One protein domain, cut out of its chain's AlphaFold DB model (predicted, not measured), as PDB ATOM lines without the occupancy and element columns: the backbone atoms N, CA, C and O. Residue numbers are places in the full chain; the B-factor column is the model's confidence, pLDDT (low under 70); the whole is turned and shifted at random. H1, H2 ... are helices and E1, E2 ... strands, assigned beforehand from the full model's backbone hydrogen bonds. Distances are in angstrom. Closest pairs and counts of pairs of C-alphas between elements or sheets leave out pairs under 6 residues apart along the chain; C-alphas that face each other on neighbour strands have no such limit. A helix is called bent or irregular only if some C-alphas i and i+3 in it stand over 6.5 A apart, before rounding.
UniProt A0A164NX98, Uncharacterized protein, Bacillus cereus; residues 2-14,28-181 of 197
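What this domain is: This is residues 2 to 14 and 28 to 181 of the 197 residues of an uncharacterized protein of Bacillus cereus (UniProt A0A164NX98). A strongly twisted wall of six strands is covered on one face by three helices, H4, H5 and H6, with the short helix H3 on its other face; H5 and H6 run side by side, and H4 crosses the strands beside the last residues of H5. A loosely attached pair of helices, H1 and H2, lies at one side of this body, beyond H4. The printed part has 167 residues, with six named helices and six named strands in the order H1 H2 E1 E2 E3 E4 H3 E5 H4 H5 H6 E6. The sheet runs E4 E3 E2 E1 E5 E6, all antiparallel, and the class is mixed, helices and strands. The whole is compact, with a radius of gyration of the C-alphas of 14.8 A and spans of 42 by 37 by 31 A.

Where its parts are: In the sheet, E1 is residues 56 to 60, 14.2 A long, with C-alpha 56 at (-9.353, 5.569, -37.882). E2, residues 65 to 72, is the longest strand by residues and measures 21.5 A. E3 is residues 75 to 79, E4 is 85 to 88, E5 is 104 to 108, and E6 is 176 to 180, with C-alpha 180 at (-2.472, 15.265, -36.253). Of the helices on the sheet, H3 is residues 90 to 93, H4 is 118 to 126 and 12.4 A long, H5 is 137 to 150 and 19.9 A long, and H6 is 160 to 170 and 15.3 A long. H1 is residues 2 to 12, 14.9 A long, with C-alpha 2 at (-17.630, 13.380, -21.257). H2, residues 28 to 44, measures 23.7 A; it is irregular, with C-alphas 36 and 39 7.3 A apart, and has a kink of 47 degrees near residue 37.

How they stand to each other: E1, E2, E3 and E4 make a meander, each strand the antiparallel neighbour of the one before, and each step is a hairpin. The pairing of E2 is staggered: residues 65 to 69 pair with E1, where N 59 and O 66 are 2.9 A apart, and residues 69 to 72 pair with E3, where N 77 and O 69 are 2.8 A apart. The edge strand E4 pairs with E3, with N 88 and O 76 at 2.8 A. On the other side of E1 lies E5, with N 105 and O 58 at 2.8 A, and E5 pairs with the edge strand E6, with N 106 and O 178 at 2.8 A. These N and O pairs are within hydrogen-bond range. H5 lies over E2 at a height over the sheet of 7.4 A and runs along the strands, at 25 degrees to E2 on the local plane; the closest C-alphas are those of Gly 68 and Ser 145, 5.5 A. On the same face, H6 lies over E1 at a height of 9.6 A. H5 and H6 touch at Ala 146 and Val 163, their closest C-alphas, 5.2 A, at a shallow tilt of 6 degrees, the same way. H4, also on that face, runs across the strands, at 75 degrees to E2 on the local plane. Residues 145 to 150 of H5 alone touch H4, at a steep tilt of 49 degrees; the closest C-alphas are those of Ile 120 and Cys 148, 5.1 A. H3 is on the opposite face, at a height of 7.5 A. H1 only grazes the sheet, and H1 and H4 touch only at their ends, with the closest C-alphas, Leu 10 and Ile 125, 6.7 A apart. H2 is not on the sheet; its residues 30 to 33 alone only just touch H1, with 3 pairs of C-alphas within 8 A, the closest Val 5 and Phe 30, 7.3 A. In H1, H4 and H6 every O i to N i+4 pair is within hydrogen-bond range, against 11 of 13 in H2 and 8 of 10 in H5; H3 is too short for such a pair.

The domain as a whole: The two C-alphas farthest apart are those of Glu 43 and Asn 135, 43.4 A. Residues 15 to 27 are not printed, and C-alphas 14 and 28 stand 16.0 A apart across the cut. Of the links that are printed whole, H2 to E1 is long. The mean pLDDT of the printed part is 85.9; it is under 70 in residues 2 to 14, 44 to 48 and 133 to 139.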
ATOM      1  N   TRP A   2     -18.183  14.418 -20.368       53.62
ATOM      2  CA  TRP A   2     -17.630  13.380 -21.257       53.62
ATOM      3  C   TRP A   2     -17.017  12.197 -20.515       53.62
ATOM      4  O   TRP A   2     -17.418  11.080 -20.767       53.62
ATOM      5  N   ASN A   3     -16.169  12.430 -19.507       58.66
ATOM      6  CA  ASN A   3     -15.671  11.338 -18.661       58.66
ATOM      7  C   ASN A   3     -16.809  10.576 -17.969       58.66
ATOM      8  O   ASN A   3     -16.671   9.398 -17.697       58.66
ATOM      9  N   THR A   4     -17.935  11.226 -17.669       60.94
ATOM     10  CA  THR A   4     -19.115  10.566 -17.091       60.94
ATOM     11  C   THR A   4     -19.813   9.693 -18.128       60.94
ATOM     12  O   THR A   4     -20.192   8.582 -17.797       60.94
ATOM     13  N   VAL A   5     -19.945  10.176 -19.365       63.28
ATOM     14  CA  VAL A   5     -20.525   9.444 -20.497       63.28
ATOM     15  C   VAL A   5     -19.613   8.295 -20.897       63.28
ATOM     16  O   VAL A   5     -20.069   7.170 -20.897       63.28
ATOM     17  N   LEU A   6     -18.319   8.536 -21.092       65.50
ATOM     18  CA  LEU A   6     -17.320   7.498 -21.311       65.50
ATOM     19  C   LEU A   6     -17.348   6.468 -20.175       65.50
ATOM     20  O   LEU A   6     -17.474   5.290 -20.446       65.50
ATOM     21  N   ASN A   7     -17.357   6.880 -18.903       66.62
ATOM     22  CA  ASN A   7     -17.491   5.937 -17.787       66.62
ATOM     23  C   ASN A   7     -18.836   5.198 -17.767       66.62
ATOM     24  O   ASN A   7     -18.879   4.066 -17.303       66.62
ATOM     25  N   LEU A   8     -19.935   5.823 -18.195       63.41
ATOM     26  CA  LEU A   8     -21.233   5.162 -18.329       63.41
ATOM     27  C   LEU A   8     -21.158   4.108 -19.431       63.41
ATOM     28  O   LEU A   8     -21.435   2.957 -19.137       63.41
ATOM     29  N   LEU A   9     -20.677   4.472 -20.620       62.03
ATOM     30  CA  LEU A   9     -20.504   3.574 -21.761       62.03
ATOM     31  C   LEU A   9     -19.576   2.398 -21.425       62.03
ATOM     32  O   LEU A   9     -19.947   1.251 -21.634       62.03
ATOM     33  N   LEU A  10     -18.430   2.669 -20.792       63.47
ATOM     34  CA  LEU A  10     -17.486   1.648 -20.320       63.47
ATOM     35  C   LEU A  10     -18.079   0.735 -19.231       63.47
ATOM     36  O   LEU A  10     -17.629  -0.390 -19.053       63.47
ATOM     37  N   ARG A  11     -19.078   1.202 -18.469       58.75
ATOM     38  CA  ARG A  11     -19.775   0.394 -17.451       58.75
ATOM     39  C   ARG A  11     -20.963  -0.379 -18.020       58.75
ATOM     40  O   ARG A  11     -21.292  -1.429 -17.477       58.75
ATOM     41  N   THR A  12     -21.626   0.145 -19.051       51.97
ATOM     42  CA  THR A  12     -22.835  -0.437 -19.655       51.97
ATOM     43  C   THR A  12     -22.553  -1.321 -20.867       51.97
ATOM     44  O   THR A  12     -23.437  -2.085 -21.232       51.97
ATOM     45  N   GLY A  13     -21.343  -1.280 -21.444       48.19
ATOM     46  CA  GLY A  13     -20.930  -2.065 -22.622       48.19
ATOM     47  C   GLY A  13     -21.033  -3.592 -22.484       48.19
ATOM     48  O   GLY A  13     -20.938  -4.307 -23.472       48.19
ATOM     49  N   LYS A  14     -21.323  -4.119 -21.286       45.38
ATOM     50  CA  LYS A  14     -21.763  -5.512 -21.122       45.38
ATOM     51  C   LYS A  14     -23.263  -5.617 -21.385       45.38
ATOM     52  O   LYS A  14     -24.056  -5.698 -20.444       45.38
ATOM     53  N   ASP A  28     -28.010   5.647 -28.400       79.44
ATOM     54  CA  ASP A  28     -28.820   6.868 -28.478       79.44
ATOM     55  C   ASP A  28     -28.286   7.963 -27.549       79.44
ATOM     56  O   ASP A  28     -28.164   9.125 -27.945       79.44
ATOM     57  N   LEU A  29     -27.900   7.595 -26.322       77.44
ATOM     58  CA  LEU A  29     -27.288   8.526 -25.378       77.44
ATOM     59  C   LEU A  29     -25.928   9.033 -25.877       77.44
ATOM     60  O   LEU A  29     -25.656  10.230 -25.766       77.44
ATOM     61  N   PHE A  30     -25.081   8.162 -26.433       79.38
ATOM     62  CA  PHE A  30     -23.789   8.564 -26.995       79.38
ATOM     63  C   PHE A  30     -23.959   9.575 -28.128       79.38
ATOM     64  O   PHE A  30     -23.359  10.651 -28.089       79.38
ATOM     65  N   ASN A  31     -24.845   9.281 -29.081       79.25
ATOM     66  CA  ASN A  31     -25.134  10.162 -30.209       79.25
ATOM     67  C   ASN A  31     -25.750  11.489 -29.758       79.25
ATOM     68  O   ASN A  31     -25.347  12.548 -30.238       79.25
ATOM     69  N   ALA A  32     -26.670  11.469 -28.788       79.38
ATOM     70  CA  ALA A  32     -27.240  12.687 -28.220       79.38
ATOM     71  C   ALA A  32     -26.175  13.554 -27.528       79.38
ATOM     72  O   ALA A  32     -26.170  14.778 -27.683       79.38
ATOM     73  N   VAL A  33     -25.242  12.937 -26.795       78.94
ATOM     74  CA  VAL A  33     -24.118  13.641 -26.164       78.94
ATOM     75  C   VAL A  33     -23.179  14.221 -27.215       78.94
ATOM     76  O   VAL A  33     -22.791  15.381 -27.084       78.94
ATOM     77  N   LEU A  34     -22.824  13.451 -28.247       76.06
ATOM     78  CA  LEU A  34     -21.989  13.925 -29.349       76.06
ATOM     79  C   LEU A  34     -22.635  15.114 -30.057       76.06
ATOM     80  O   LEU A  34     -22.004  16.161 -30.174       76.06
ATOM     81  N   ALA A  35     -23.911  15.002 -30.428       79.69
ATOM     82  CA  ALA A  35     -24.659  16.075 -31.073       79.69
ATOM     83  C   ALA A  35     -24.715  17.339 -30.199       79.69
ATOM     84  O   ALA A  35     -24.441  18.441 -30.676       79.69
ATOM     85  N   ALA A  36     -24.987  17.191 -28.897       78.56
ATOM     86  CA  ALA A  36     -24.988  18.309 -27.952       78.56
ATOM     87  C   ALA A  36     -23.597  18.949 -27.779       78.56
ATOM     88  O   ALA A  36     -23.492  20.131 -27.446       78.56
ATOM     89  N   LYS A  37     -22.527  18.179 -28.004       75.88
ATOM     90  CA  LYS A  37     -21.130  18.611 -27.890       75.88
ATOM     91  C   LYS A  37     -20.508  19.049 -29.212       75.88
ATOM     92  O   LYS A  37     -19.412  19.598 -29.178       75.88
ATOM     93  N   GLN A  38     -21.191  18.880 -30.345       75.31
ATOM     94  CA  GLN A  38     -20.637  19.166 -31.669       75.31
ATOM     95  C   GLN A  38     -20.150  20.612 -31.791       75.31
ATOM     96  O   GLN A  38     -19.082  20.866 -32.335       75.31
ATOM     97  N   LYS A  39     -20.899  21.571 -31.235       74.50
ATOM     98  CA  LYS A  39     -20.491  22.979 -31.232       74.50
ATOM     99  C   LYS A  39     -19.196  23.197 -30.442       74.50
ATOM    100  O   LYS A  39     -18.272  23.802 -30.967       74.50
ATOM    101  N   GLU A  40     -19.112  22.667 -29.221       74.06
ATOM    102  CA  GLU A  40     -17.895  22.749 -28.398       74.06
ATOM    103  C   GLU A  40     -16.708  22.050 -29.077       74.06
ATOM    104  O   GLU A  40     -15.576  22.516 -28.988       74.06
ATOM    105  N   PHE A  41     -16.964  20.936 -29.773       70.25
ATOM    106  CA  PHE A  41     -15.970  20.237 -30.579       70.25
ATOM    107  C   PHE A  41     -15.467  21.104 -31.739       70.25
ATOM    108  O   PHE A  41     -14.264  21.227 -31.930       70.25
ATOM    109  N   ASN A  42     -16.360  21.751 -32.481       71.25
ATOM    110  CA  ASN A  42     -15.966  22.623 -33.584       71.25
ATOM    111  C   ASN A  42     -15.199  23.857 -33.079       71.25
ATOM    112  O   ASN A  42     -14.221  24.273 -33.688       71.25
ATOM    113  N   GLU A  43     -15.613  24.429 -31.945       73.38
ATOM    114  CA  GLU A  43     -14.950  25.585 -31.329       73.38
ATOM    115  C   GLU A  43     -13.558  25.247 -30.778       73.38
ATOM    116  O   GLU A  43     -12.647  26.067 -30.880       73.38
ATOM    117  N   ARG A  44     -13.375  24.048 -30.205       68.06
ATOM    118  CA  ARG A  44     -12.074  23.595 -29.676       68.06
ATOM    119  C   ARG A  44     -11.129  23.054 -30.751       68.06
ATOM    120  O   ARG A  44      -9.943  22.934 -30.469       68.06
ATOM    121  N   ASN A  45     -11.648  22.731 -31.936       68.44
ATOM    122  CA  ASN A  45     -10.896  22.204 -33.071       68.44
ATOM    123  C   ASN A  45     -10.841  23.214 -34.242       68.44
ATOM    124  O   ASN A  45     -11.296  22.908 -35.351       68.44
ATOM    125  N   PRO A  46     -10.345  24.448 -34.023       67.25
ATOM    126  CA  PRO A  46     -10.296  25.448 -35.079       67.25
ATOM    127  C   PRO A  46      -9.360  24.979 -36.195       67.25
ATOM    128  O   PRO A  46      -8.220  24.592 -35.946       67.25
ATOM    129  N   GLY A  47      -9.836  25.032 -37.439       67.81
ATOM    130  CA  GLY A  47      -9.030  24.632 -38.591       67.81
ATOM    131  C   GLY A  47      -8.727  23.136 -38.640       67.81
ATOM    132  O   GLY A  47      -7.679  22.770 -39.165       67.81
ATOM    133  N   ASN A  48      -9.625  22.291 -38.111       69.88
ATOM    134  CA  ASN A  48      -9.628  20.847 -38.367       69.88
ATOM    135  C   ASN A  48      -8.377  20.097 -37.870       69.88
ATOM    136  O   ASN A  48      -7.951  19.092 -38.437       69.88
ATOM    137  N   GLN A  49      -7.777  20.592 -36.795       75.94
ATOM    138  CA  GLN A  49      -6.527  20.098 -36.228       75.94
ATOM    139  C   GLN A  49      -6.656  18.837 -35.364       75.94
ATOM    140  O   GLN A  49      -5.640  18.343 -34.896       75.94
ATOM    141  N   GLU A  50      -7.855  18.316 -35.131       86.62
ATOM    142  CA  GLU A  50      -8.147  17.117 -34.343       86.62
ATOM    143  C   GLU A  50      -9.031  16.154 -35.144       86.62
ATOM    144  O   GLU A  50      -9.882  16.622 -35.906       86.62
ATOM    145  N   PRO A  51      -8.878  14.827 -34.969       92.69
ATOM    146  CA  PRO A  51      -9.649  13.858 -35.733       92.69
ATOM    147  C   PRO A  51     -11.150  13.987 -35.453       92.69
ATOM    148  O   PRO A  51     -11.567  14.364 -34.352       92.69
ATOM    149  N   ALA A  52     -11.973  13.632 -36.436       92.06
ATOM    150  CA  ALA A  52     -13.405  13.487 -36.230       92.06
ATOM    151  C   ALA A  52     -13.674  12.256 -35.354       92.06
ATOM    152  O   ALA A  52     -12.947  11.266 -35.404       92.06
ATOM    153  N   VAL A  53     -14.719  12.293 -34.525       92.50
ATOM    154  CA  VAL A  53     -15.098  11.115 -33.727       92.50
ATOM    155  C   VAL A  53     -15.374   9.939 -34.666       92.50
ATOM    156  O   VAL A  53     -16.121  10.078 -35.628       92.50
ATOM    157  N   GLY A  54     -14.741   8.800 -34.390       96.12
ATOM    158  CA  GLY A  54     -14.794   7.609 -35.232       96.12
ATOM    159  C   GLY A  54     -13.759   7.564 -36.348       96.12
ATOM    160  O   GLY A  54     -13.750   6.604 -37.111       96.12
ATOM    161  N   SER A  55     -12.876   8.561 -36.462       97.38
ATOM    162  CA  SER A  55     -11.721   8.466 -37.352       97.38
ATOM    163  C   SER A  55     -10.872   7.249 -36.984       97.38
ATOM    164  O   SER A  55     -10.490   7.069 -35.823       97.38
ATOM    165  N   MET A  56     -10.498   6.465 -37.992       97.19
ATOM    166  CA  MET A  56      -9.353   5.569 -37.882       97.19
ATOM    167  C   MET A  56      -8.082   6.416 -37.761       97.19
ATOM    168  O   MET A  56      -7.872   7.331 -38.550       97.19
ATOM    169  N   VAL A  57      -7.217   6.113 -36.799       98.00
ATOM    170  CA  VAL A  57      -5.915   6.776 -36.644       98.00
ATOM    171  C   VAL A  57      -4.795   5.752 -36.692       98.00
ATOM    172  O   VAL A  57      -4.999   4.597 -36.320       98.00
ATOM    173  N   TYR A  58      -3.605   6.158 -37.135       97.00
ATOM    174  CA  TYR A  58      -2.427   5.296 -37.050       97.00
ATOM    175  C   TYR A  58      -1.135   6.065 -36.779       97.00
ATOM    176  O   TYR A  58      -1.033   7.250 -37.081       97.00
ATOM    177  N   CYS A  59      -0.139   5.385 -36.224       95.12
ATOM    178  CA  CYS A  59       1.211   5.899 -36.006       95.12
ATOM    179  C   CYS A  59       2.261   4.821 -36.318       95.12
ATOM    180  O   CYS A  59       1.922   3.692 -36.682       95.12
ATOM    181  N   MET A  60       3.539   5.184 -36.180       92.31
ATOM    182  CA  MET A  60       4.671   4.264 -36.314       92.31
ATOM    183  C   MET A  60       5.369   4.080 -34.962       92.31
ATOM    184  O   MET A  60       5.997   5.008 -34.453       92.31
ATOM    185  N   LEU A  61       5.339   2.869 -34.405       88.69
ATOM    186  CA  LEU A  61       6.047   2.495 -33.174       88.69
ATOM    187  C   LEU A  61       7.433   1.912 -33.508       88.69
ATOM    188  O   LEU A  61       7.762   0.760 -33.217       88.69
ATOM    189  N   GLY A  62       8.264   2.706 -34.187       86.12
ATOM    190  CA  GLY A  62       9.502   2.238 -34.820       86.12
ATOM    191  C   GLY A  62       9.227   1.728 -36.243       86.12
ATOM    192  O   GLY A  62       8.665   2.486 -37.032       86.12
ATOM    193  N   PRO A  63       9.599   0.486 -36.615       84.75
ATOM    194  CA  PRO A  63       9.299  -0.063 -37.941       84.75
ATOM    195  C   PRO A  63       7.870  -0.611 -38.066       84.75
ATOM    196  O   PRO A  63       7.527  -1.159 -39.111       84.75
ATOM    197  N   VAL A  64       7.065  -0.523 -37.004       87.19
ATOM    198  CA  VAL A  64       5.755  -1.166 -36.933       87.19
ATOM    199  C   VAL A  64       4.634  -0.141 -36.986       87.19
ATOM    200  O   VAL A  64       4.680   0.872 -36.289       87.19
ATOM    201  N   GLU A  65       3.638  -0.424 -37.818       92.56
ATOM    202  CA  GLU A  65       2.394   0.330 -37.913       92.56
ATOM    203  C   GLU A  65       1.492  -0.010 -36.723       92.56
ATOM    204  O   GLU A  65       1.400  -1.161 -36.307       92.56
ATOM    205  N   HIS A  66       0.818   0.996 -36.172       94.75
ATOM    206  CA  HIS A  66      -0.133   0.810 -35.081       94.75
ATOM    207  C   HIS A  66      -1.392   1.618 -35.345       94.75
ATOM    208  O   HIS A  66      -1.287   2.801 -35.666       94.75
ATOM    209  N   SER A  67      -2.570   1.004 -35.232       96.75
ATOM    210  CA  SER A  67      -3.849   1.671 -35.487       96.75
ATOM    211  C   SER A  67      -4.789   1.652 -34.285       96.75
ATOM    212  O   SER A  67      -4.728   0.776 -33.424       96.75
ATOM    213  N   GLY A  68      -5.694   2.624 -34.260       97.75
ATOM    214  CA  GLY A  68      -6.769   2.724 -33.284       97.75
ATOM    215  C   GLY A  68      -7.934   3.546 -33.823       97.75
ATOM    216  O   GLY A  68      -7.905   4.032 -34.955       97.75
ATOM    217  N   ILE A  69      -8.954   3.724 -32.990       98.38
ATOM    218  CA  ILE A  69     -10.131   4.536 -33.298       98.38
ATOM    219  C   ILE A  69     -10.146   5.745 -32.378       98.38
ATOM    220  O   ILE A  69     -10.125   5.620 -31.152       98.38
ATOM    221  N   TYR A  70     -10.196   6.934 -32.961       96.31
ATOM    222  CA  TYR A  70     -10.360   8.150 -32.189       96.31
ATOM    223  C   TYR A  70     -11.804   8.264 -31.690       96.31
ATOM    224  O   TYR A  70     -12.748   8.322 -32.475       96.31
ATOM    225  N   ILE A  71     -11.984   8.316 -30.371       92.25
ATOM    226  CA  ILE A  71     -13.314   8.303 -29.745       92.25
ATOM    227  C   ILE A  71     -13.776   9.689 -29.287       92.25
ATOM    228  O   ILE A  71     -14.918   9.832 -28.865       92.25
ATOM    229  N   GLY A  72     -12.931  10.720 -29.396       87.25
ATOM    230  CA  GLY A  72     -13.261  12.099 -29.022       87.25
ATOM    231  C   GLY A  72     -12.437  12.644 -27.855       87.25
ATOM    232  O   GLY A  72     -11.951  11.899 -27.011       87.25
ATOM    233  N   GLN A  73     -12.314  13.973 -27.786       82.50
ATOM    234  CA  GLN A  73     -11.624  14.715 -26.716       82.50
ATOM    235  C   GLN A  73     -10.187  14.254 -26.450       82.50
ATOM    236  O   GLN A  73      -9.770  14.136 -25.298       82.50
ATOM    237  N   GLY A  74      -9.429  13.997 -27.515       86.19
ATOM    238  CA  GLY A  74      -8.044  13.548 -27.395       86.19
ATOM    239  C   GLY A  74      -7.884  12.087 -26.965       86.19
ATOM    240  O   GLY A  74      -6.773  11.693 -26.633       86.19
ATOM    241  N   TYR A  75      -8.949  11.283 -26.948       91.00
ATOM    242  CA  TYR A  75      -8.871   9.872 -26.573       91.00
ATOM    243  C   TYR A  75      -8.932   8.948 -27.787       91.00
ATOM    244  O   TYR A  75      -9.706   9.168 -28.722       91.00
ATOM    245  N   ILE A  76      -8.130   7.887 -27.737       96.12
ATOM    246  CA  ILE A  76      -8.053   6.831 -28.745       96.12
ATOM    247  C   ILE A  76      -8.332   5.497 -28.056       96.12
ATOM    248  O   ILE A  76      -7.714   5.195 -27.037       96.12
ATOM    249  N   ALA A  77      -9.245   4.707 -28.614       96.44
ATOM    250  CA  ALA A  77      -9.397   3.298 -28.279       96.44
ATOM    251  C   ALA A  77      -8.453   2.471 -29.162       96.44
ATOM    252  O   ALA A  77      -8.433   2.643 -30.384       96.44
ATOM    253  N   HIS A  78      -7.657   1.592 -28.561       95.69
ATOM    254  CA  HIS A  78      -6.705   0.748 -29.286       95.69
ATOM    255  C   HIS A  78      -6.507  -0.595 -28.589       95.69
ATOM    256  O   HIS A  78      -6.734  -0.708 -27.386       95.69
ATOM    257  N   LEU A  79      -6.065  -1.596 -29.350       93.44
ATOM    258  CA  LEU A  79      -5.583  -2.860 -28.804       93.44
ATOM    259  C   LEU A  79      -4.089  -2.718 -28.494       93.44
ATOM    260  O   LEU A  79      -3.293  -2.492 -29.406       93.44
ATOM    261  N   ASN A  80      -3.707  -2.842 -27.225       89.06
ATOM    262  CA  ASN A  80      -2.321  -2.680 -26.802       89.06
ATOM    263  C   ASN A  80      -1.481  -3.955 -27.016       89.06
ATOM    264  O   ASN A  80      -1.985  -5.031 -27.341       89.06
ATOM    265  N   GLY A  81      -0.169  -3.847 -26.783       83.50
ATOM    266  CA  GLY A  81       0.774  -4.964 -26.932       83.50
ATOM    267  C   GLY A  81       0.569  -6.133 -25.959       83.50
ATOM    268  O   GLY A  81       1.200  -7.170 -26.135       83.50
ATOM    269  N   ASN A  82      -0.304  -6.000 -24.959       84.56
ATOM    270  CA  ASN A  82      -0.685  -7.087 -24.055       84.56
ATOM    271  C   ASN A  82      -1.982  -7.790 -24.496       84.56
ATOM    272  O   ASN A  82      -2.390  -8.750 -23.849       84.56
ATOM    273  N   GLY A  83      -2.616  -7.341 -25.584       86.94
ATOM    274  CA  GLY A  83      -3.876  -7.896 -26.075       86.94
ATOM    275  C   GLY A  83      -5.123  -7.335 -25.390       86.94
ATOM    276  O   GLY A  83      -6.195  -7.911 -25.558       86.94
ATOM    277  N   GLU A  84      -5.006  -6.225 -24.657       90.19
ATOM    278  CA  GLU A  84      -6.121  -5.528 -24.004       90.19
ATOM    279  C   GLU A  84      -6.579  -4.338 -24.853       90.19
ATOM    280  O   GLU A  84      -5.759  -3.561 -25.354       90.19
ATOM    281  N   ILE A  85      -7.895  -4.182 -25.009       92.56
ATOM    282  CA  ILE A  85      -8.486  -3.006 -25.650       92.56
ATOM    283  C   ILE A  85      -8.677  -1.921 -24.591       92.56
ATOM    284  O   ILE A  85      -9.499  -2.057 -23.687       92.56
ATOM    285  N   GLU A  86      -7.941  -0.819 -24.710       92.19
ATOM    286  CA  GLU A  86      -7.939   0.270 -23.728       92.19
ATOM    287  C   GLU A  86      -8.161   1.643 -24.376       92.19
ATOM    288  O   GLU A  86      -8.051   1.821 -25.591       92.19
ATOM    289  N   VAL A  87      -8.450   2.642 -23.537       94.31
ATOM    290  CA  VAL A  87      -8.583   4.043 -23.946       94.31
ATOM    291  C   VAL A  87      -7.376   4.837 -23.467       94.31
ATOM    292  O   VAL A  87      -7.110   4.930 -22.268       94.31
ATOM    293  N   VAL A  88      -6.673   5.469 -24.403       92.69
ATOM    294  CA  VAL A  88      -5.411   6.166 -24.149       92.69
ATOM    295  C   VAL A  88      -5.398   7.582 -24.711       92.69
ATOM    296  O   VAL A  88      -6.173   7.949 -25.592       92.69
ATOM    297  N   SER A  89      -4.489   8.397 -24.179       91.94
ATOM    298  CA  SER A  89      -4.109   9.677 -24.774       91.94
ATOM    299  C   SER A  89      -3.224   9.478 -26.015       91.94
ATOM    300  O   SER A  89      -2.615   8.415 -26.149       91.94
ATOM    301  N   PRO A  90      -3.020  10.506 -26.862       92.69
ATOM    302  CA  PRO A  90      -2.150  10.415 -28.040       92.69
ATOM    303  C   PRO A  90      -0.698  10.133 -27.640       92.69
ATOM    304  O   PRO A  90      -0.006   9.322 -28.254       92.69
ATOM    305  N   LYS A  91      -0.280  10.721 -26.510       91.94
ATOM    306  CA  LYS A  91       1.013  10.445 -25.886       91.94
ATOM    307  C   LYS A  91       1.184   8.968 -25.553       91.94
ATOM    308  O   LYS A  91       2.249   8.440 -25.812       91.94
ATOM    309  N   ARG A  92       0.176   8.312 -24.963       92.06
ATOM    310  CA  ARG A  92       0.250   6.877 -24.643       92.06
ATOM    311  C   ARG A  92       0.099   5.989 -25.875       92.06
ATOM    312  O   ARG A  92       0.771   4.974 -25.952       92.06
ATOM    313  N   PHE A  93      -0.719   6.394 -26.843       93.94
ATOM    314  CA  PHE A  93      -0.886   5.689 -28.117       93.94
ATOM    315  C   PHE A  93       0.424   5.580 -28.915       93.94
ATOM    316  O   PHE A  93       0.621   4.631 -29.665       93.94
ATOM    317  N   THR A  94       1.330   6.544 -28.741       92.56
ATOM    318  CA  THR A  94       2.650   6.585 -29.391       92.56
ATOM    319  C   THR A  94       3.793   6.100 -28.487       92.56
ATOM    320  O   THR A  94       4.940   6.034 -28.929       92.56
ATOM    321  N   ASP A  95       3.514   5.744 -27.227       88.81
ATOM    322  CA  ASP A  95       4.527   5.422 -26.215       88.81
ATOM    323  C   ASP A  95       5.038   3.984 -26.383       88.81
ATOM    324  O   ASP A  95       4.456   3.027 -25.871       88.81
ATOM    325  N   HIS A  96       6.136   3.823 -27.119       84.31
ATOM    326  CA  HIS A  96       6.842   2.553 -27.247       84.31
ATOM    327  C   HIS A  96       8.354   2.779 -27.199       84.31
ATOM    328  O   HIS A  96       8.866   3.796 -27.665       84.31
ATOM    329  N   VAL A  97       9.101   1.804 -26.673       80.38
ATOM    330  CA  VAL A  97      10.564   1.913 -26.483       80.38
ATOM    331  C   VAL A  97      11.341   2.125 -27.790       80.38
ATOM    332  O   VAL A  97      12.480   2.580 -27.763       80.38
ATOM    333  N   THR A  98      10.732   1.793 -28.930       80.94
ATOM    334  CA  THR A  98      11.290   1.967 -30.282       80.94
ATOM    335  C   THR A  98      10.716   3.169 -31.031       80.94
ATOM    336  O   THR A  98      11.094   3.386 -32.183       80.94
ATOM    337  N   THR A  99       9.800   3.935 -30.432       81.81
ATOM    338  CA  THR A  99       9.205   5.104 -31.083       81.81
ATOM    339  C   THR A  99      10.264   6.188 -31.273       81.81
ATOM    340  O   THR A  99      10.864   6.669 -30.316       81.81
ATOM    341  N   LEU A 100      10.477   6.589 -32.529       80.56
ATOM    342  CA  LEU A 100      11.359   7.704 -32.901       80.56
ATOM    343  C   LEU A 100      10.577   8.964 -33.287       80.56
ATOM    344  O   LEU A 100      11.138  10.057 -33.299       80.56
ATOM    345  N   ASN A 101       9.300   8.800 -33.634       83.56
ATOM    346  CA  ASN A 101       8.400   9.862 -34.051       83.56
ATOM    347  C   ASN A 101       7.011   9.616 -33.444       83.56
ATOM    348  O   ASN A 101       6.495   8.506 -33.512       83.56
ATOM    349  N   THR A 102       6.425  10.657 -32.867       89.31
ATOM    350  CA  THR A 102       5.115  10.670 -32.209       89.31
ATOM    351  C   THR A 102       3.971  11.088 -33.144       89.31
ATOM    352  O   THR A 102       2.852  11.358 -32.702       89.31
ATOM    353  N   ASP A 103       4.221  11.120 -34.453       92.19
ATOM    354  CA  ASP A 103       3.219  11.453 -35.463       92.19
ATOM    355  C   ASP A 103       2.066  10.456 -35.482       92.19
ATOM    356  O   ASP A 103       2.253   9.245 -35.608       92.19
ATOM    357  N   ILE A 104       0.853  11.003 -35.423       95.50
ATOM    358  CA  ILE A 104      -0.390  10.270 -35.640       95.50
ATOM    359  C   ILE A 104      -1.013  10.798 -36.926       95.50
ATOM    360  O   ILE A 104      -1.104  12.010 -37.126       95.50
ATOM    361  N   PHE A 105      -1.440   9.896 -37.796       96.06
ATOM    362  CA  PHE A 105      -2.053  10.201 -39.078       96.06
ATOM    363  C   PHE A 105      -3.553   9.938 -39.042       96.06
ATOM    364  O   PHE A 105      -3.998   8.935 -38.478       96.06
ATOM    365  N   ILE A 106      -4.318  10.832 -39.668       96.38
ATOM    366  CA  ILE A 106      -5.784  10.823 -39.684       96.38
ATOM    367  C   ILE A 106      -6.334  10.964 -41.107       96.38
ATOM    368  O   ILE A 106      -5.683  11.599 -41.944       96.38
ATOM    369  N   PRO A 107      -7.519  10.402 -41.391       96.75
ATOM    370  CA  PRO A 107      -8.189  10.547 -42.671       96.75
ATOM    371  C   PRO A 107      -8.808  11.940 -42.786       96.75
ATOM    372  O   PRO A 107      -9.490  12.408 -41.872       96.75
ATOM    373  N   MET A 108      -8.573  12.596 -43.916       94.06
ATOM    374  CA  MET A 108      -9.115  13.906 -44.262       94.06
ATOM    375  C   MET A 108      -9.684  13.877 -45.678       94.06
ATOM    376  O   MET A 108      -9.148  13.185 -46.551       94.06
ATOM    377  N   ASP A 109     -10.740  14.645 -45.911       92.81
ATOM    378  CA  ASP A 109     -11.320  14.830 -47.236       92.81
ATOM    379  C   ASP A 109     -10.444  15.744 -48.119       92.81
ATOM    380  O   ASP A 109      -9.311  16.115 -47.782       92.81
ATOM    381  N   ASN A 110     -10.943  16.102 -49.300       90.31
ATOM    382  CA  ASN A 110     -10.215  16.964 -50.234       90.31
ATOM    383  C   ASN A 110     -10.080  18.420 -49.763       90.31
ATOM    384  O   ASN A 110      -9.196  19.113 -50.259       90.31
ATOM    385  N   ASP A 111     -10.875  18.843 -48.782       88.62
ATOM    386  CA  ASP A 111     -10.906  20.199 -48.233       88.62
ATOM    387  C   ASP A 111     -10.199  20.295 -46.859       88.62
ATOM    388  O   ASP A 111     -10.341  21.288 -46.147       88.62
ATOM    389  N   ASP A 112      -9.413  19.270 -46.493       86.50
ATOM    390  CA  ASP A 112      -8.694  19.142 -45.214       86.50
ATOM    391  C   ASP A 112      -9.636  19.044 -43.991       86.50
ATOM    392  O   ASP A 112      -9.276  19.451 -42.883       86.50
ATOM    393  N   TYR A 113     -10.843  18.486 -44.155       89.00
ATOM    394  CA  TYR A 113     -11.727  18.140 -43.037       89.00
ATOM    395  C   TYR A 113     -11.549  16.673 -42.611       89.00
ATOM    396  O   TYR A 113     -11.623  15.773 -43.449       89.00
ATOM    397  N   PRO A 114     -11.329  16.400 -41.312       93.00
ATOM    398  CA  PRO A 114     -11.253  15.065 -40.753       93.00
ATOM    399  C   PRO A 114     -12.516  14.254 -41.017       93.00
ATOM    400  O   PRO A 114     -13.632  14.725 -40.802       93.00
ATOM    401  N   ILE A 115     -12.320  13.003 -41.414       95.06
ATOM    402  CA  ILE A 115     -13.394  12.059 -41.723       95.06
ATOM    403  C   ILE A 115     -13.574  11.107 -40.540       95.06
ATOM    404  O   ILE A 115     -12.603  10.544 -40.035       95.06
ATOM    405  N   GLY A 116     -14.806  10.883 -40.097       94.69
ATOM    406  CA  GLY A 116     -15.118   9.925 -39.037       94.69
ATOM    407  C   GLY A 116     -16.609   9.625 -38.964       94.69
ATOM    408  O   GLY A 116     -17.421  10.376 -39.504       94.69
ATOM    409  N   ASP A 117     -16.955   8.529 -38.293       93.94
ATOM    410  CA  ASP A 117     -18.336   8.131 -38.032       93.94
ATOM    411  C   ASP A 117     -18.499   7.710 -36.565       93.94
ATOM    412  O   ASP A 117     -17.856   6.779 -36.077       93.94
ATOM    413  N   SER A 118     -19.408   8.382 -35.858       91.38
ATOM    414  CA  SER A 118     -19.764   8.070 -34.473       91.38
ATOM    415  C   SER A 118     -20.110   6.599 -34.224       91.38
ATOM    416  O   SER A 118     -19.856   6.108 -33.127       91.38
ATOM    417  N   GLU A 119     -20.635   5.872 -35.214       92.00
ATOM    418  CA  GLU A 119     -20.913   4.444 -35.074       92.00
ATOM    419  C   GLU A 119     -19.629   3.616 -34.923       92.00
ATOM    420  O   GLU A 119     -19.582   2.697 -34.105       92.00
ATOM    421  N   ILE A 120     -18.557   3.992 -35.623       96.81
ATOM    422  CA  ILE A 120     -17.235   3.367 -35.489       96.81
ATOM    423  C   ILE A 120     -16.684   3.606 -34.079       96.81
ATOM    424  O   ILE A 120     -16.195   2.676 -33.434       96.81
ATOM    425  N   ALA A 121     -16.800   4.838 -33.568       94.06
ATOM    426  CA  ALA A 121     -16.390   5.159 -32.199       94.06
ATOM    427  C   ALA A 121     -17.203   4.385 -31.155       94.06
ATOM    428  O   ALA A 121     -16.638   3.924 -30.167       94.06
ATOM    429  N   PHE A 122     -18.507   4.223 -31.377       90.81
ATOM    430  CA  PHE A 122     -19.373   3.467 -30.482       90.81
ATOM    431  C   PHE A 122     -18.930   2.003 -30.377       90.81
ATOM    432  O   PHE A 122     -18.659   1.538 -29.272       90.81
ATOM    433  N   ARG A 123     -18.733   1.320 -31.514       94.19
ATOM    434  CA  ARG A 123     -18.231  -0.067 -31.529       94.19
ATOM    435  C   ARG A 123     -16.868  -0.187 -30.849       94.19
ATOM    436  O   ARG A 123     -16.628  -1.140 -30.118       94.19
ATOM    437  N   ALA A 124     -15.982   0.790 -31.043       94.94
ATOM    438  CA  ALA A 124     -14.688   0.803 -30.368       94.94
ATOM    439  C   ALA A 124     -14.825   0.901 -28.841       94.94
ATOM    440  O   ALA A 124     -14.090   0.227 -28.125       94.94
ATOM    441  N   ILE A 125     -15.766   1.714 -28.344       90.62
ATOM    442  CA  ILE A 125     -16.043   1.869 -26.909       90.62
ATOM    443  C   ILE A 125     -16.642   0.590 -26.309       90.62
ATOM    444  O   ILE A 125     -16.259   0.225 -25.201       90.62
ATOM    445  N   GLU A 126     -17.542  -0.092 -27.020       88.94
ATOM    446  CA  GLU A 126     -18.148  -1.352 -26.556       88.94
ATOM    447  C   GLU A 126     -17.117  -2.460 -26.325       88.94
ATOM    448  O   GLU A 126     -17.297  -3.296 -25.445       88.94
ATOM    449  N   MET A 127     -16.018  -2.438 -27.077       90.38
ATOM    450  CA  MET A 127     -14.950  -3.429 -26.969       90.38
ATOM    451  C   MET A 127     -13.921  -3.125 -25.870       90.38
ATOM    452  O   MET A 127     -13.034  -3.940 -25.629       90.38
ATOM    453  N   VAL A 128     -13.975  -1.955 -25.225       89.38
ATOM    454  CA  VAL A 128     -12.979  -1.582 -24.209       89.38
ATOM    455  C   VAL A 128     -13.072  -2.506 -22.995       89.38
ATOM    456  O   VAL A 128     -14.142  -2.708 -22.426       89.38
ATOM    457  N   GLY A 129     -11.918  -3.000 -22.549       86.12
ATOM    458  CA  GLY A 129     -11.788  -3.961 -21.454       86.12
ATOM    459  C   GLY A 129     -11.908  -5.422 -21.890       86.12
ATOM    460  O   GLY A 129     -11.720  -6.302 -21.054       86.12
ATOM    461  N   GLU A 130     -12.198  -5.690 -23.166       88.31
ATOM    462  CA  GLU A 130     -12.092  -7.031 -23.736       88.31
ATOM    463  C   GLU A 130     -10.632  -7.365 -24.085       88.31
ATOM    464  O   GLU A 130      -9.819  -6.491 -24.411       88.31
ATOM    465  N   GLU A 131     -10.310  -8.658 -24.039       84.31
ATOM    466  CA  GLU A 131      -8.987  -9.201 -24.357       84.31
ATOM    467  C   GLU A 131      -9.055 -10.101 -25.603       84.31
ATOM    468  O   GLU A 131     -10.034 -10.818 -25.827       84.31
ATOM    469  N   ARG A 132      -7.999 -10.104 -26.424       75.38
ATOM    470  CA  ARG A 132      -7.890 -10.965 -27.620       75.38
ATOM    471  C   ARG A 132      -6.856 -12.076 -27.404       75.38
ATOM    472  O   ARG A 132      -5.700 -11.805 -27.090       75.38
ATOM    473  N   ASN A 133      -7.262 -13.331 -27.634       63.88
ATOM    474  CA  ASN A 133      -6.383 -14.510 -27.571       63.88
ATOM    475  C   ASN A 133      -5.505 -14.674 -28.837       63.88
ATOM    476  O   ASN A 133      -5.841 -14.210 -29.921       63.88
ATOM    477  N   TYR A 134      -4.348 -15.323 -28.675       54.59
ATOM    478  CA  TYR A 134      -3.061 -14.915 -29.264       54.59
ATOM    479  C   TYR A 134      -2.617 -15.635 -30.560       54.59
ATOM    480  O   TYR A 134      -2.795 -16.848 -30.666       54.59
ATOM    481  N   ASN A 135      -1.935 -14.903 -31.471       52.44
ATOM    482  CA  ASN A 135      -0.732 -15.359 -32.215       52.44
ATOM    483  C   ASN A 135       0.055 -14.245 -32.962       52.44
ATOM    484  O   ASN A 135       1.255 -14.423 -33.144       52.44
ATOM    485  N   PHE A 136      -0.526 -13.083 -33.310       56.50
ATOM    486  CA  PHE A 136       0.222 -11.936 -33.873       56.50
ATOM    487  C   PHE A 136      -0.366 -10.591 -33.400       56.50
ATOM    488  O   PHE A 136      -1.412 -10.153 -33.855       56.50
ATOM    489  N   LEU A 137       0.299  -9.939 -32.442       57.50
ATOM    490  CA  LEU A 137      -0.215  -8.751 -31.737       57.50
ATOM    491  C   LEU A 137      -0.465  -7.521 -32.629       57.50
ATOM    492  O   LEU A 137      -1.411  -6.780 -32.387       57.50
ATOM    493  N   MET A 138       0.378  -7.306 -33.642       58.97
ATOM    494  CA  MET A 138       0.288  -6.139 -34.534       58.97
ATOM    495  C   MET A 138      -0.823  -6.309 -35.571       58.97
ATOM    496  O   MET A 138      -1.599  -5.390 -35.811       58.97
ATOM    497  N   ASP A 139      -0.986  -7.524 -36.085       69.62
ATOM    498  CA  ASP A 139      -2.107  -7.902 -36.946       69.62
ATOM    499  C   ASP A 139      -3.452  -7.598 -36.265       69.62
ATOM    500  O   ASP A 139      -4.391  -7.097 -36.884       69.62
ATOM    501  N   ASN A 140      -3.519  -7.810 -34.950       81.00
ATOM    502  CA  ASN A 140      -4.750  -7.659 -34.194       81.00
ATOM    503  C   ASN A 140      -5.149  -6.194 -33.936       81.00
ATOM    504  O   ASN A 140      -6.340  -5.934 -33.772       81.00
ATOM    505  N   CYS A 141      -4.222  -5.220 -33.901       92.12
ATOM    506  CA  CYS A 141      -4.621  -3.808 -33.752       92.12
ATOM    507  C   CYS A 141      -5.313  -3.297 -35.023       92.12
ATOM    508  O   CYS A 141      -6.304  -2.558 -34.951       92.12
ATOM    509  N   HIS A 142      -4.850  -3.775 -36.179       94.88
ATOM    510  CA  HIS A 142      -5.478  -3.566 -37.474       94.88
ATOM    511  C   HIS A 142      -6.819  -4.295 -37.568       94.88
ATOM    512  O   HIS A 142      -7.822  -3.650 -37.878       94.88
ATOM    513  N   GLN A 143      -6.879  -5.569 -37.170       94.25
ATOM    514  CA  GLN A 143      -8.122  -6.345 -37.129       94.25
ATOM    515  C   GLN A 143      -9.177  -5.696 -36.224       94.25
ATOM    516  O   GLN A 143     -10.341  -5.571 -36.608       94.25
ATOM    517  N   PHE A 144      -8.776  -5.239 -35.033       95.50
ATOM    518  CA  PHE A 144      -9.640  -4.517 -34.100       95.50
ATOM    519  C   PHE A 144     -10.185  -3.234 -34.734       95.50
ATOM    520  O   PHE A 144     -11.392  -2.992 -34.709       95.50
ATOM    521  N   SER A 145      -9.301  -2.430 -35.328       97.69
ATOM    522  CA  SER A 145      -9.678  -1.165 -35.961       97.69
ATOM    523  C   SER A 145     -10.640  -1.409 -37.132       97.69
ATOM    524  O   SER A 145     -11.682  -0.763 -37.212       97.69
ATOM    525  N   ALA A 146     -10.357  -2.400 -37.983       97.56
ATOM    526  CA  ALA A 146     -11.238  -2.833 -39.066       97.56
ATOM    527  C   ALA A 146     -12.585  -3.364 -38.556       97.56
ATOM    528  O   ALA A 146     -13.621  -3.067 -39.147       97.56
ATOM    529  N   GLY A 147     -12.605  -4.083 -37.435       97.19
ATOM    530  CA  GLY A 147     -13.841  -4.551 -36.807       97.19
ATOM    531  C   GLY A 147     -14.713  -3.404 -36.308       97.19
ATOM    532  O   GLY A 147     -15.922  -3.407 -36.527       97.19
ATOM    533  N   CYS A 148     -14.108  -2.353 -35.751       98.00
ATOM    534  CA  CYS A 148     -14.845  -1.140 -35.395       98.00
ATOM    535  C   CYS A 148     -15.435  -0.453 -36.635       98.00
ATOM    536  O   CYS A 148     -16.578   0.003 -36.613       98.00
ATOM    537  N   ILE A 149     -14.671  -0.397 -37.729       98.31
ATOM    538  CA  ILE A 149     -15.071   0.245 -38.988       98.31
ATOM    539  C   ILE A 149     -16.216  -0.518 -39.667       98.31
ATOM    540  O   ILE A 149     -17.209   0.075 -40.084       98.31
ATOM    541  N   THR A 150     -16.095  -1.838 -39.762       97.50
ATOM    542  CA  THR A 150     -16.997  -2.688 -40.556       97.50
ATOM    543  C   THR A 150     -18.147  -3.279 -39.744       97.50
ATOM    544  O   THR A 150     -19.174  -3.640 -40.314       97.50
ATOM    545  N   GLY A 151     -17.992  -3.381 -38.421       96.19
ATOM    546  CA  GLY A 151     -18.872  -4.156 -37.546       96.19
ATOM    547  C   GLY A 151     -18.562  -5.657 -37.518       96.19
ATOM    548  O   GLY A 151     -19.199  -6.380 -36.756       96.19
ATOM    549  N   ASP A 152     -17.594  -6.134 -38.307       95.50
ATOM    550  CA  ASP A 152     -17.157  -7.530 -38.319       95.50
ATOM    551  C   ASP A 152     -15.827  -7.678 -37.578       95.50
ATOM    552  O   ASP A 152     -14.756  -7.390 -38.107       95.50
ATOM    553  N   PHE A 153     -15.884  -8.132 -36.332       92.56
ATOM    554  CA  PHE A 153     -14.709  -8.316 -35.483       92.56
ATOM    555  C   PHE A 153     -13.927  -9.616 -35.735       92.56
ATOM    556  O   PHE A 153     -12.868  -9.790 -35.133       92.56
ATOM    557  N   GLU A 154     -14.407 -10.487 -36.628       89.88
ATOM    558  CA  GLU A 154     -13.725 -11.718 -37.060       89.88
ATOM    559  C   GLU A 154     -13.106 -11.565 -38.466       89.88
ATOM    560  O   GLU A 154     -12.764 -12.545 -39.132       89.88
ATOM    561  N   ASN A 155     -12.948 -10.317 -38.922       92.81
ATOM    562  CA  ASN A 155     -12.343  -9.963 -40.203       92.81
ATOM    563  C   ASN A 155     -10.868 -10.412 -40.316       92.81
ATOM    564  O   ASN A 155     -10.208 -10.744 -39.333       92.81
ATOM    565  N   ALA A 156     -10.325 -10.368 -41.535       90.75
ATOM    566  CA  ALA A 156      -8.931 -10.719 -41.829       90.75
ATOM    567  C   ALA A 156      -8.029  -9.494 -42.109       90.75
ATOM    568  O   ALA A 156      -6.956  -9.636 -42.704       90.75
ATOM    569  N   SER A 157      -8.462  -8.287 -41.738       92.06
ATOM    570  CA  SER A 157      -7.781  -7.024 -42.042       92.06
ATOM    571  C   SER A 157      -6.620  -6.763 -41.082       92.06
ATOM    572  O   SER A 157      -6.653  -5.868 -40.247       92.06
ATOM    573  N   ASN A 158      -5.554  -7.541 -41.252       90.50
ATOM    574  CA  ASN A 158      -4.366  -7.532 -40.394       90.50
ATOM    575  C   ASN A 158      -3.274  -6.545 -40.832       90.50
ATOM    576  O   ASN A 158      -2.218  -6.479 -40.218       90.50
ATOM    577  N   PHE A 159      -3.493  -5.793 -41.910       93.19
ATOM    578  CA  PHE A 159      -2.518  -4.845 -42.445       93.19
ATOM    579  C   PHE A 159      -3.124  -3.454 -42.524       93.19
ATOM    580  O   PHE A 159      -4.283  -3.316 -42.925       93.19
ATOM    581  N   LEU A 160      -2.326  -2.415 -42.264       95.12
ATOM    582  CA  LEU A 160      -2.794  -1.033 -42.305       95.12
ATOM    583  C   LEU A 160      -3.494  -0.687 -43.624       95.12
ATOM    584  O   LEU A 160      -4.520  -0.013 -43.613       95.12
ATOM    585  N   PHE A 161      -2.983  -1.158 -44.765       96.06
ATOM    586  CA  PHE A 161      -3.602  -0.877 -46.064       96.06
ATOM    587  C   PHE A 161      -5.019  -1.467 -46.198       96.06
ATOM    588  O   PHE A 161      -5.853  -0.857 -46.864       96.06
ATOM    589  N   LEU A 162      -5.307  -2.607 -45.553       96.88
ATOM    590  CA  LEU A 162      -6.649  -3.199 -45.522       96.88
ATOM    591  C   LEU A 162      -7.578  -2.369 -44.642       96.88
ATOM    592  O   LEU A 162      -8.670  -2.029 -45.077       96.88
ATOM    593  N   VAL A 163      -7.112  -1.940 -43.464       97.25
ATOM    594  CA  VAL A 163      -7.897  -1.057 -42.583       97.25
ATOM    595  C   VAL A 163      -8.226   0.264 -43.281       97.25
ATOM    596  O   VAL A 163      -9.357   0.736 -43.212       97.25
ATOM    597  N   LYS A 164      -7.263   0.847 -44.011       97.75
ATOM    598  CA  LYS A 164      -7.479   2.057 -44.819       97.75
ATOM    599  C   LYS A 164      -8.523   1.830 -45.914       97.75
ATOM    600  O   LYS A 164      -9.375   2.687 -46.117       97.75
ATOM    601  N   HIS A 165      -8.465   0.689 -46.599       97.50
ATOM    602  CA  HIS A 165      -9.456   0.314 -47.606       97.50
ATOM    603  C   HIS A 165     -10.854   0.140 -46.994       97.50
ATOM    604  O   HIS A 165     -11.825   0.670 -47.533       97.50
ATOM    605  N   ASP A 166     -10.958  -0.556 -45.861       98.00
ATOM    606  CA  ASP A 166     -12.221  -0.747 -45.147       98.00
ATOM    607  C   ASP A 166     -12.799   0.594 -44.688       98.00
ATOM    608  O   ASP A 166     -13.995   0.830 -44.852       98.00
ATOM    609  N   PHE A 167     -11.951   1.509 -44.202       98.00
ATOM    610  CA  PHE A 167     -12.362   2.863 -43.834       98.00
ATOM    611  C   PHE A 167     -12.925   3.628 -45.034       98.00
ATOM    612  O   PHE A 167     -14.055   4.102 -44.968       98.00
ATOM    613  N   SER A 168     -12.188   3.698 -46.150       97.25
ATOM    614  CA  SER A 168     -12.664   4.385 -47.359       97.25
ATOM    615  C   SER A 168     -13.980   3.802 -47.876       97.25
ATOM    616  O   SER A 168     -14.874   4.537 -48.293       97.25
ATOM    617  N   LYS A 169     -14.122   2.472 -47.831       97.62
ATOM    618  CA  LYS A 169     -15.341   1.782 -48.257       97.62
ATOM    619  C   LYS A 169     -16.528   2.119 -47.354       97.62
ATOM    620  O   LYS A 169     -17.595   2.416 -47.879       97.62
ATOM    621  N   THR A 170     -16.353   2.078 -46.033       97.38
ATOM    622  CA  THR A 170     -17.410   2.420 -45.067       97.38
ATOM    623  C   THR A 170     -17.812   3.891 -45.164       97.38
ATOM    624  O   THR A 170     -18.996   4.200 -45.086       97.38
ATOM    625  N   MET A 171     -16.853   4.795 -45.377       96.19
ATOM    626  CA  MET A 171     -17.115   6.234 -45.504       96.19
ATOM    627  C   MET A 171     -17.586   6.659 -46.905       96.19
ATOM    628  O   MET A 171     -17.831   7.846 -47.119       96.19
ATOM    629  N   GLU A 172     -17.664   5.714 -47.852       96.81
ATOM    630  CA  GLU A 172     -17.995   5.928 -49.269       96.81
ATOM    631  C   GLU A 172     -17.152   7.028 -49.948       96.81
ATOM    632  O   GLU A 172     -17.608   7.718 -50.861       96.81
ATOM    633  N   GLN A 173     -15.902   7.200 -49.507       94.94
ATOM    634  CA  GLN A 173     -14.980   8.207 -50.034       94.94
ATOM    635  C   GLN A 173     -13.519   7.840 -49.762       94.94
ATOM    636  O   GLN A 173     -13.196   7.205 -48.759       94.94
ATOM    637  N   ASP A 174     -12.616   8.300 -50.626       93.00
ATOM    638  CA  ASP A 174     -11.181   8.206 -50.371       93.00
ATOM    639  C   ASP A 174     -10.723   9.240 -49.339       93.00
ATOM    640  O   ASP A 174     -11.299  10.316 -49.199       93.00
ATOM    641  N   SER A 175      -9.641   8.917 -48.632       93.31
ATOM    642  CA  SER A 175      -9.046   9.790 -47.622       93.31
ATOM    643  C   SER A 175      -7.622  10.183 -47.998       93.31
ATOM    644  O   SER A 175      -6.779   9.328 -48.293       93.31
ATOM    645  N   ARG A 176      -7.308  11.475 -47.888       94.56
ATOM    646  CA  ARG A 176      -5.923  11.915 -47.686       94.56
ATOM    647  C   ARG A 176      -5.532  11.646 -46.236       94.56
ATOM    648  O   ARG A 176      -6.376  11.667 -45.350       94.56
ATOM    649  N   TRP A 177      -4.249  11.403 -45.984       93.81
ATOM    650  CA  TRP A 177      -3.753  11.108 -44.637       93.81
ATOM    651  C   TRP A 177      -2.921  12.274 -44.114       93.81
ATOM    652  O   TRP A 177      -1.788  12.479 -44.548       93.81
ATOM    653  N   GLY A 178      -3.512  13.054 -43.211       92.69
ATOM    654  CA  GLY A 178      -2.894  14.223 -42.590       92.69
ATOM    655  C   GLY A 178      -2.254  13.903 -41.251       92.69
ATOM    656  O   GLY A 178      -2.677  12.979 -40.564       92.69
ATOM    657  N   ARG A 179      -1.248  14.685 -40.857       92.00
ATOM    658  CA  ARG A 179      -0.635  14.597 -39.528       92.00
ATOM    659  C   ARG A 179      -1.488  15.345 -38.503       92.00
ATOM    660  O   ARG A 179      -1.727  16.542 -38.649       92.00
ATOM    661  N   TRP A 180      -1.855  14.663 -37.425       91.06
ATOM    662  CA  TRP A 180      -2.472  15.265 -36.253       91.06
ATOM    663  C   TRP A 180      -1.418  15.972 -35.391       91.06
ATOM    664  O   TRP A 180      -0.526  15.340 -34.826       91.06
ATOM    665  N   LYS A 181      -1.539  17.296 -35.260       84.25
ATOM    666  CA  LYS A 181      -0.689  18.158 -34.420       84.25
ATOM    667  C   LYS A 181      -1.109  18.133 -32.942       84.25
ATOM    668  O   LYS A 181      -1.365  19.168 -32.339       84.25
TER     669      LYS A 181